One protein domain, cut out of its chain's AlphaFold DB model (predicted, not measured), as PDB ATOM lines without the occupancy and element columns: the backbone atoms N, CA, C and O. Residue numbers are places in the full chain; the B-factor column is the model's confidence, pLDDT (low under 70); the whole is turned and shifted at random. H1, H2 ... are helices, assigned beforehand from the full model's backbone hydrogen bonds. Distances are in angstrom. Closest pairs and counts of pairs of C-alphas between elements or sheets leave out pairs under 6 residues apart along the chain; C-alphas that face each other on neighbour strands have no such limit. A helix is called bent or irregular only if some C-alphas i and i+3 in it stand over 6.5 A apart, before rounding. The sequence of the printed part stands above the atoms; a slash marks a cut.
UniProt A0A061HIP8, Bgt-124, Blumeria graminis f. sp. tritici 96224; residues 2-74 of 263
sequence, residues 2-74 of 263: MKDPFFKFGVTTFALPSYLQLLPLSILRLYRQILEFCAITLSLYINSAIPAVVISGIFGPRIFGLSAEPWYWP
ATOM      1  N   MET A   2      29.202  -7.834   2.113       83.50
ATOM      2  CA  MET A   2      30.328  -8.271   2.973       83.50
ATOM      3  C   MET A   2      31.400  -9.190   2.354       83.50
ATOM      4  O   MET A   2      32.532  -9.201   2.833       83.50
ATOM      5  N   LYS A   3      31.079  -9.918   1.277       87.25
ATOM      6  CA  LYS A   3      32.054 -10.745   0.545       87.25
ATOM      7  C   LYS A   3      33.071  -9.926  -0.256       87.25
ATOM      8  O   LYS A   3      34.154 -10.420  -0.540       87.25
ATOM      9  N   ASP A   4      32.726  -8.701  -0.653       92.44
ATOM     10  CA  ASP A   4      33.673  -7.803  -1.312       92.44
ATOM     11  C   ASP A   4      34.481  -7.072  -0.223       92.44
ATOM     12  O   ASP A   4      33.886  -6.350   0.585       92.44
ATOM     13  N   PRO A   5      35.816  -7.257  -0.169       92.31
ATOM     14  CA  PRO A   5      36.653  -6.711   0.897       92.31
ATOM     15  C   PRO A   5      36.631  -5.181   0.943       92.31
ATOM     16  O   PRO A   5      36.938  -4.606   1.989       92.31
ATOM     17  N   PHE A   6      36.207  -4.520  -0.143       93.19
ATOM     18  CA  PHE A   6      35.985  -3.082  -0.139       93.19
ATOM     19  C   PHE A   6      35.081  -2.658   1.010       93.19
ATOM     20  O   PHE A   6      35.475  -1.795   1.773       93.19
ATOM     21  N   PHE A   7      33.949  -3.327   1.224       91.75
ATOM     22  CA  PHE A   7      32.968  -2.954   2.252       91.75
ATOM     23  C   PHE A   7      33.444  -3.161   3.695       91.75
ATOM     24  O   PHE A   7      32.730  -2.821   4.633       91.75
ATOM     25  N   LYS A   8      34.631  -3.740   3.887       88.81
ATOM     26  CA  LYS A   8      35.252  -3.925   5.202       88.81
ATOM     27  C   LYS A   8      36.405  -2.956   5.437       88.81
ATOM     28  O   LYS A   8      36.616  -2.528   6.565       88.81
ATOM     29  N   PHE A   9      37.156  -2.638   4.384       88.75
ATOM     30  CA  PHE A   9      38.456  -1.973   4.508       88.75
ATOM     31  C   PHE A   9      38.600  -0.707   3.653       88.75
ATOM     32  O   PHE A   9      39.598  -0.002   3.764       88.75
ATOM     33  N   GLY A  10      37.636  -0.410   2.784       89.81
ATOM     34  CA  GLY A  10      37.787   0.569   1.712       89.81
ATOM     35  C   GLY A  10      38.674   0.044   0.582       89.81
ATOM     36  O   GLY A  10      38.706  -1.152   0.290       89.81
ATOM     37  N   VAL A  11      39.389   0.937  -0.105       88.38
ATOM     38  CA  VAL A  11      40.335   0.541  -1.161       88.38
ATOM     39  C   VAL A  11      41.423  -0.351  -0.563       88.38
ATOM     40  O   VAL A  11      42.114   0.039   0.374       88.38
ATOM     41  N   THR A  12      41.564  -1.563  -1.097       89.31
ATOM     42  CA  THR A  12      42.416  -2.606  -0.521       89.31
ATOM     43  C   THR A  12      42.999  -3.523  -1.596       89.31
ATOM     44  O   THR A  12      42.490  -3.580  -2.716       89.31
ATOM     45  N   THR A  13      44.070  -4.234  -1.244       91.00
ATOM     46  CA  THR A  13      44.763  -5.228  -2.076       91.00
ATOM     47  C   THR A  13      44.266  -6.659  -1.850       91.00
ATOM     48  O   THR A  13      44.759  -7.581  -2.498       91.00
ATOM     49  N   PHE A  14      43.299  -6.872  -0.949       92.69
ATOM     50  CA  PHE A  14      42.711  -8.194  -0.731       92.69
ATOM     51  C   PHE A  14      42.058  -8.749  -2.002       92.69
ATOM     52  O   PHE A  14      41.457  -8.015  -2.790       92.69
ATOM     53  N   ALA A  15      42.145 -10.071  -2.171       92.69
ATOM     54  CA  ALA A  15      41.583 -10.757  -3.323       92.69
ATOM     55  C   ALA A  15      40.067 -10.533  -3.422       92.69
ATOM     56  O   ALA A  15      39.323 -10.717  -2.455       92.69
ATOM     57  N   LEU A  16      39.604 -10.158  -4.616       93.94
ATOM     58  CA  LEU A  16      38.178 -10.076  -4.911       93.94
ATOM     59  C   LEU A  16      37.577 -11.486  -5.005       93.94
ATOM     60  O   LEU A  16      38.253 -12.404  -5.473       93.94
ATOM     61  N   PRO A  17      36.296 -11.671  -4.655       91.88
ATOM     62  CA  PRO A  17      35.558 -12.877  -5.013       91.88
ATOM     63  C   PRO A  17      35.619 -13.151  -6.520       91.88
ATOM     64  O   PRO A  17      35.561 -12.214  -7.317       91.88
ATOM     65  N   SER A  18      35.671 -14.424  -6.920       92.44
ATOM     66  CA  SER A  18      35.826 -14.845  -8.326       92.44
ATOM     67  C   SER A  18      34.830 -14.178  -9.284       92.44
ATOM     68  O   SER A  18      35.208 -13.735 -10.363       92.44
ATOM     69  N   TYR A  19      33.575 -14.013  -8.862       89.94
ATOM     70  CA  TYR A  19      32.526 -13.368  -9.659       89.94
ATOM     71  C   TYR A  19      32.707 -11.846  -9.842       89.94
ATOM     72  O   TYR A  19      32.096 -11.272 -10.738       89.94
ATOM     73  N   LEU A  20      33.530 -11.183  -9.020       93.50
ATOM     74  CA  LEU A  20      33.863  -9.757  -9.159       93.50
ATOM     75  C   LEU A  20      35.181  -9.524  -9.900       93.50
ATOM     76  O   LEU A  20      35.377  -8.436 -10.434       93.50
ATOM     77  N   GLN A  21      36.069 -10.521  -9.958       92.62
ATOM     78  CA  GLN A  21      37.368 -10.409 -10.638       92.62
ATOM     79  C   GLN A  21      37.233 -10.162 -12.147       92.62
ATOM     80  O   GLN A  21      38.107  -9.547 -12.748       92.62
ATOM     81  N   LEU A  22      36.133 -10.617 -12.753       92.44
ATOM     82  CA  LEU A  22      35.868 -10.470 -14.187       92.44
ATOM     83  C   LEU A  22      35.340  -9.078 -14.574       92.44
ATOM     84  O   LEU A  22      35.209  -8.782 -15.761       92.44
ATOM     85  N   LEU A  23      34.992  -8.229 -13.602       93.50
ATOM     86  CA  LEU A  23      34.377  -6.935 -13.879       93.50
ATOM     87  C   LEU A  23      35.432  -5.862 -14.196       93.50
ATOM     88  O   LEU A  23      36.404  -5.714 -13.453       93.50
ATOM     89  N   PRO A  24      35.208  -5.020 -15.224       94.69
ATOM     90  CA  PRO A  24      35.975  -3.794 -15.416       94.69
ATOM     91  C   PRO A  24      35.927  -2.894 -14.176       94.69
ATOM     92  O   PRO A  24      34.889  -2.781 -13.520       94.69
ATOM     93  N   LEU A  25      37.019  -2.173 -13.896       91.31
ATOM     94  CA  LEU A  25      37.138  -1.315 -12.707       91.31
ATOM     95  C   LEU A  25      36.021  -0.264 -12.597       91.31
ATOM     96  O   LEU A  25      35.560   0.036 -11.496       91.31
ATOM     97  N   SER A  26      35.557   0.282 -13.724       92.00
ATOM     98  CA  SER A  26      34.449   1.243 -13.768       92.00
ATOM     99  C   SER A  26      33.116   0.618 -13.351       92.00
ATOM    100  O   SER A  26      32.371   1.227 -12.585       92.00
ATOM    101  N   ILE A  27      32.841  -0.610 -13.798       94.06
ATOM    102  CA  ILE A  27      31.634  -1.363 -13.440       94.06
ATOM    103  C   ILE A  27      31.699  -1.791 -11.974       94.06
ATOM    104  O   ILE A  27      30.719  -1.630 -11.253       94.06
ATOM    105  N   LEU A  28      32.861  -2.254 -11.502       93.94
ATOM    106  CA  LEU A  28      33.067  -2.592 -10.092       93.94
ATOM    107  C   LEU A  28      32.850  -1.372  -9.185       93.94
ATOM    108  O   LEU A  28      32.189  -1.472  -8.150       93.94
ATOM    109  N   ARG A  29      33.362  -0.203  -9.593       93.69
ATOM    110  CA  ARG A  29      33.114   1.073  -8.909       93.69
ATOM    111  C   ARG A  29      31.626   1.412  -8.893       93.69
ATOM    112  O   ARG A  29      31.104   1.704  -7.824       93.69
ATOM    113  N   LEU A  30      30.950   1.355 -10.041       94.19
ATOM    114  CA  LEU A  30      29.520   1.657 -10.136       94.19
ATOM    115  C   LEU A  30      28.691   0.731  -9.238       94.19
ATOM    116  O   LEU A  30      27.859   1.204  -8.472       94.19
ATOM    117  N   TYR A  31      28.969  -0.573  -9.274       94.31
ATOM    118  CA  TYR A  31      28.340  -1.575  -8.414       94.31
ATOM    119  C   TYR A  31      28.488  -1.229  -6.926       94.31
ATOM    120  O   TYR A  31      27.493  -1.209  -6.198       94.31
ATOM    121  N   ARG A  32      29.706  -0.900  -6.475       94.56
ATOM    122  CA  ARG A  32      29.962  -0.506  -5.080       94.56
ATOM    123  C   ARG A  32      29.195   0.752  -4.700       94.56
ATOM    124  O   ARG A  32      28.570   0.784  -3.647       94.56
ATOM    125  N   GLN A  33      29.197   1.756  -5.573       94.12
ATOM    126  CA  GLN A  33      28.493   3.011  -5.328       94.12
ATOM    127  C   GLN A  33      26.974   2.830  -5.253       94.12
ATOM    128  O   GLN A  33      26.341   3.440  -4.396       94.12
ATOM    129  N   ILE A  34      26.393   1.978  -6.102       94.06
ATOM    130  CA  ILE A  34      24.960   1.653  -6.057       94.06
ATOM    131  C   ILE A  34      24.613   0.952  -4.744       94.06
ATOM    132  O   ILE A  34      23.661   1.354  -4.079       94.06
ATOM    133  N   LEU A  35      25.386  -0.065  -4.349       92.38
ATOM    134  CA  LEU A  35      25.133  -0.781  -3.097       92.38
ATOM    135  C   LEU A  35      25.216   0.140  -1.881       92.38
ATOM    136  O   LEU A  35      24.329   0.095  -1.033       92.38
ATOM    137  N   GLU A  36      26.232   0.999  -1.827       91.19
ATOM    138  CA  GLU A  36      26.380   1.983  -0.752       91.19
ATOM    139  C   GLU A  36      25.249   2.997  -0.747       91.19
ATOM    140  O   GLU A  36      24.648   3.253   0.293       91.19
ATOM    141  N   PHE A  37      24.880   3.528  -1.912       92.19
ATOM    142  CA  PHE A  37      23.750   4.441  -2.015       92.19
ATOM    143  C   PHE A  37      22.454   3.797  -1.505       92.19
ATOM    144  O   PHE A  37      21.719   4.425  -0.740       92.19
ATOM    145  N   CYS A  38      22.192   2.533  -1.856       90.69
ATOM    146  CA  CYS A  38      21.058   1.774  -1.329       90.69
ATOM    147  C   CYS A  38      21.154   1.575   0.191       90.69
ATOM    148  O   CYS A  38      20.171   1.819   0.891       90.69
ATOM    149  N   ALA A  39      22.319   1.171   0.704       88.44
ATOM    150  CA  ALA A  39      22.538   0.935   2.130       88.44
ATOM    151  C   ALA A  39      22.339   2.214   2.957       88.44
ATOM    152  O   ALA A  39      21.620   2.191   3.956       88.44
ATOM    153  N   ILE A  40      22.901   3.338   2.511       89.81
ATOM    154  CA  ILE A  40      22.765   4.656   3.141       89.81
ATOM    155  C   ILE A  40      21.306   5.109   3.108       89.81
ATOM    156  O   ILE A  40      20.749   5.463   4.145       89.81
ATOM    157  N   THR A  41      20.660   5.054   1.940       89.88
ATOM    158  CA  THR A  41      19.255   5.462   1.771       89.88
ATOM    159  C   THR A  41      18.338   4.673   2.704       89.88
ATOM    160  O   THR A  41      17.502   5.248   3.403       89.88
ATOM    161  N   LEU A  42      18.517   3.353   2.747       87.06
ATOM    162  CA  LEU A  42      17.718   2.466   3.579       87.06
ATOM    163  C   LEU A  42      17.961   2.744   5.065       87.06
ATOM    164  O   LEU A  42      17.006   2.990   5.800       87.06
ATOM    165  N   SER A  43      19.229   2.789   5.484       85.81
ATOM    166  CA  SER A  43      19.621   3.060   6.872       85.81
ATOM    167  C   SER A  43      19.039   4.374   7.375       85.81
ATOM    168  O   SER A  43      18.442   4.418   8.448       85.81
ATOM    169  N   LEU A  44      19.162   5.443   6.592       87.88
ATOM    170  CA  LEU A  44      18.656   6.758   6.959       87.88
ATOM    171  C   LEU A  44      17.129   6.792   7.079       87.88
ATOM    172  O   LEU A  44      16.599   7.377   8.027       87.88
ATOM    173  N   TYR A  45      16.426   6.135   6.151       88.25
ATOM    174  CA  TYR A  45      14.971   6.031   6.195       88.25
ATOM    175  C   TYR A  45      14.502   5.327   7.473       88.25
ATOM    176  O   TYR A  45      13.648   5.851   8.182       88.25
ATOM    177  N   ILE A  46      15.102   4.184   7.813       84.31
ATOM    178  CA  ILE A  46      14.726   3.399   8.999       84.31
ATOM    179  C   ILE A  46      15.025   4.158  10.283       84.31
ATOM    180  O   ILE A  46      14.147   4.274  11.133       84.31
ATOM    181  N   ASN A  47      16.241   4.697  10.416       81.88
ATOM    182  CA  ASN A  47      16.639   5.442  11.611       81.88
ATOM    183  C   ASN A  47      15.718   6.642  11.858       81.88
ATOM    184  O   ASN A  47      15.457   6.991  13.004       81.88
ATOM    185  N   SER A  48      15.180   7.235  10.793       82.31
ATOM    186  CA  SER A  48      14.224   8.341  10.896       82.31
ATOM    187  C   SER A  48      12.783   7.876  11.121       82.31
ATOM    188  O   SER A  48      12.008   8.579  11.761       82.31
ATOM    189  N   ALA A  49      12.413   6.693  10.622       86.62
ATOM    190  CA  ALA A  49      11.080   6.120  10.792       86.62
ATOM    191  C   ALA A  49      10.863   5.518  12.190       86.62
ATOM    192  O   ALA A  49       9.748   5.583  12.704       86.62
ATOM    193  N   ILE A  50      11.901   4.957  12.824       85.62
ATOM    194  CA  ILE A  50      11.794   4.330  14.153       85.62
ATOM    195  C   ILE A  50      11.218   5.302  15.200       85.62
ATOM    196  O   ILE A  50      10.227   4.931  15.834       85.62
ATOM    197  N   PRO A  51      11.741   6.536  15.377       83.75
ATOM    198  CA  PRO A  51      11.163   7.496  16.314       83.75
ATOM    199  C   PRO A  51       9.697   7.799  16.019       83.75
ATOM    200  O   PRO A  51       8.895   7.806  16.944       83.75
ATOM    201  N   ALA A  52       9.329   7.975  14.746       87.06
ATOM    202  CA  ALA A  52       7.945   8.229  14.357       87.06
ATOM    203  C   ALA A  52       7.027   7.054  14.739       87.06
ATOM    204  O   ALA A  52       5.987   7.257  15.357       87.06
ATOM    205  N   VAL A  53       7.431   5.812  14.457       88.69
ATOM    206  CA  VAL A  53       6.647   4.614  14.811       88.69
ATOM    207  C   VAL A  53       6.525   4.449  16.326       88.69
ATOM    208  O   VAL A  53       5.441   4.157  16.824       88.69
ATOM    209  N   VAL A  54       7.610   4.652  17.074       89.50
ATOM    210  CA  VAL A  54       7.603   4.503  18.535       89.50
ATOM    211  C   VAL A  54       6.783   5.615  19.193       89.50
ATOM    212  O   VAL A  54       5.893   5.337  19.995       89.50
ATOM    213  N   ILE A  55       7.040   6.875  18.843       92.00
ATOM    214  CA  ILE A  55       6.398   8.037  19.464       92.00
ATOM    215  C   ILE A  55       4.920   8.101  19.071       92.00
ATOM    216  O   ILE A  55       4.064   8.185  19.951       92.00
ATOM    217  N   SER A  56       4.602   8.006  17.778       90.19
ATOM    218  CA  SER A  56       3.221   8.094  17.294       90.19
ATOM    219  C   SER A  56       2.431   6.803  17.489       90.19
ATOM    220  O   SER A  56       1.263   6.859  17.864       90.19
ATOM    221  N   GLY A  57       3.042   5.643  17.237       87.56
ATOM    222  CA  GLY A  57       2.347   4.353  17.232       87.56
ATOM    223  C   GLY A  57       2.234   3.679  18.599       87.56
ATOM    224  O   GLY A  57       1.201   3.076  18.881       87.56
ATOM    225  N   ILE A  58       3.265   3.764  19.449       89.94
ATOM    226  CA  ILE A  58       3.281   3.066  20.748       89.94
ATOM    227  C   ILE A  58       2.772   3.973  21.871       89.94
ATOM    228  O   ILE A  58       1.922   3.562  22.658       89.94
ATOM    229  N   PHE A  59       3.286   5.202  21.964       92.38
ATOM    230  CA  PHE A  59       2.963   6.105  23.074       92.38
ATOM    231  C   PHE A  59       1.779   7.034  22.778       92.38
ATOM    232  O   PHE A  59       0.917   7.250  23.634       92.38
ATOM    233  N   GLY A  60       1.726   7.576  21.562       91.31
ATOM    234  CA  GLY A  60       0.635   8.412  21.079       91.31
ATOM    235  C   GLY A  60       0.567   9.823  21.696       91.31
ATOM    236  O   GLY A  60       1.347  10.187  22.589       91.31
ATOM    237  N   PRO A  61      -0.398  10.648  21.241       92.62
ATOM    238  CA  PRO A  61      -0.512  12.061  21.627       92.62
ATOM    239  C   PRO A  61      -0.771  12.309  23.113       92.62
ATOM    240  O   PRO A  61      -0.529  13.406  23.609       92.62
ATOM    241  N   ARG A  62      -1.223  11.299  23.864       93.25
ATOM    242  CA  ARG A  62      -1.441  11.429  25.314       93.25
ATOM    243  C   ARG A  62      -0.144  11.645  26.094       93.25
ATOM    244  O   ARG A  62      -0.180  12.297  27.129       93.25
ATOM    245  N   ILE A  63       0.969  11.091  25.611       94.62
ATOM    246  CA  ILE A  63       2.279  11.182  26.273       94.62
ATOM    247  C   ILE A  63       3.141  12.254  25.604       94.62
ATOM    248  O   ILE A  63       3.760  13.061  26.290       94.62
ATOM    249  N   PHE A  64       3.158  12.284  24.268       92.06
ATOM    250  CA  PHE A  64       4.060  13.149  23.495       92.06
ATOM    251  C   PHE A  64       3.369  14.330  22.797       92.06
ATOM    252  O   PHE A  64       4.023  15.079  22.066       92.06
ATOM    253  N   GLY A  65       2.066  14.529  23.014       93.44
ATOM    254  CA  GLY A  65       1.309  15.630  22.420       93.44
ATOM    255  C   GLY A  65       1.371  15.622  20.892       93.44
ATOM    256  O   GLY A  65       1.331  14.571  20.255       93.44
ATOM    257  N   LEU A  66       1.524  16.814  20.308       92.12
ATOM    258  CA  LEU A  66       1.589  17.010  18.857       92.12
ATOM    259  C   LEU A  66       2.730  16.232  18.184       92.12
ATOM    260  O   LEU A  66       2.594  15.848  17.030       92.12
ATOM    261  N   SER A  67       3.827  15.943  18.888       89.38
ATOM    262  CA  SER A  67       4.960  15.193  18.323       89.38
ATOM    263  C   SER A  67       4.626  13.728  18.020       89.38
ATOM    264  O   SER A  67       5.345  13.072  17.269       89.38
ATOM    265  N   ALA A  68       3.552  13.199  18.610       92.56
ATOM    266  CA  ALA A  68       3.032  11.871  18.302       92.56
ATOM    267  C   ALA A  68       1.962  11.876  17.208       92.56
ATOM    268  O   ALA A  68       1.490  10.808  16.823       92.56
ATOM    269  N   GLU A  69       1.615  13.027  16.643       90.88
ATOM    270  CA  GLU A  69       0.738  13.063  15.483       90.88
ATOM    271  C   GLU A  69       1.464  12.534  14.232       90.88
ATOM    272  O   GLU A  69       2.589  12.956  13.955       90.88
ATOM    273  N   PRO A  70       0.854  11.642  13.426       82.81
ATOM    274  CA  PRO A  70       1.510  11.072  12.243       82.81
ATOM    275  C   PRO A  70       1.982  12.118  11.224       82.81
ATOM    276  O   PRO A  70       2.979  11.912  10.539       82.81
ATOM    277  N   TRP A  71       1.284  13.253  11.133       85.12
ATOM    278  CA  TRP A  71       1.622  14.355  10.228       85.12
ATOM    279  C   TRP A  71       2.762  15.247  10.745       85.12
ATOM    280  O   TRP A  71       3.264  16.081   9.992       85.12
ATOM    281  N   TYR A  72       3.184  15.082  12.001       88.31
ATOM    282  CA  TYR A  72       4.301  15.832  12.578       88.31
ATOM    283  C   TYR A  72       5.648  15.419  11.972       88.31
ATOM    284  O   TYR A  72       6.569  16.229  11.878       88.31
ATOM    285  N   TRP A  73       5.759  14.164  11.533       84.81
ATOM    286  CA  TRP A  73       6.979  13.599  10.971       84.81
ATOM    287  C   TRP A  73       6.972  13.757   9.446       84.81
ATOM    288  O   TRP A  73       6.261  13.021   8.757       84.81
ATOM    289  N   PRO A  74       7.737  14.709   8.878       81.06
ATOM    290  CA  PRO A  74       7.776  14.889   7.435       81.06
ATOM    291  C   PRO A  74       8.411  13.677   6.748       81.06
ATOM    292  O   PRO A  74       9.223  12.951   7.328       81.06
TER     293      PRO A  74
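What this domain is: This is residues 2 to 74 of the 263 residues of the protein "Bgt-124" of Blumeria graminis f. sp. tritici 96224 (UniProt A0A061HIP8). One long helix, H3, makes the length of a rod, with a kink of 29 degrees near residue 53; short H1 and H2 lie beside its first end, and H4 folds back at its far end as a helical hairpin. The middle of the rod is bare helix: residues 37 to 47 of H3 stand free. The printed part has 73 residues with four named helices, in the order H1, H2, H3, H4, and no named strand; the class is all helix. The whole is extended, with a radius of gyration of the C-alphas of 20.0 A and spans of 58 by 18 by 17 A.

How they stand to each other: Begin with H3, residues 25 to 59, and look at its residues 52 to 59, which alone touch H4, residues 61 to 68. Their closest C-alphas, of Ser 56 and Ala 68, are 3.9 A apart, and the two helices run opposite ways at a steep tilt of 41 degrees. Near the other end of H3, find H2, residues 18 to 21, close but not clearly touching: the closest C-alphas, of Leu 20 and Leu 28, are 7.3 A apart. H1, residues 6 to 9, is apart from H3, but only just, at 8.2 A. H1 and H2 are apart. In H3, 28 of 31 O i to N i+4 pairs are within hydrogen-bond range; in H4 1 of 4, beside 2 of 5 O i to N i+3 pairs; H1 and H2 are too short for an O i to N i+4 pair.

Where its parts are: Find C-alpha 25 at (37.138, -1.315, -12.707); from there H3 runs 50.0 A to C-alpha 59 at (2.963, 6.105, 23.074). It is neither bent nor irregular, but only just: C-alphas 48 and 51 are 6.3 A apart. H4 is irregular, with C-alphas 63 and 66 9.5 A apart. H1 begins at C-alpha 6, (35.985, -3.082, -0.139).

The domain as a whole: The C-alphas farthest apart, of Leu 22 and Arg 62, are 58.6 A apart. The printed part has no cut; the links H2 to H3 and H3 to H4 are tight, and H1 to H2 is short. The mean pLDDT of the printed part is 90.2, and no printed residue is under 70.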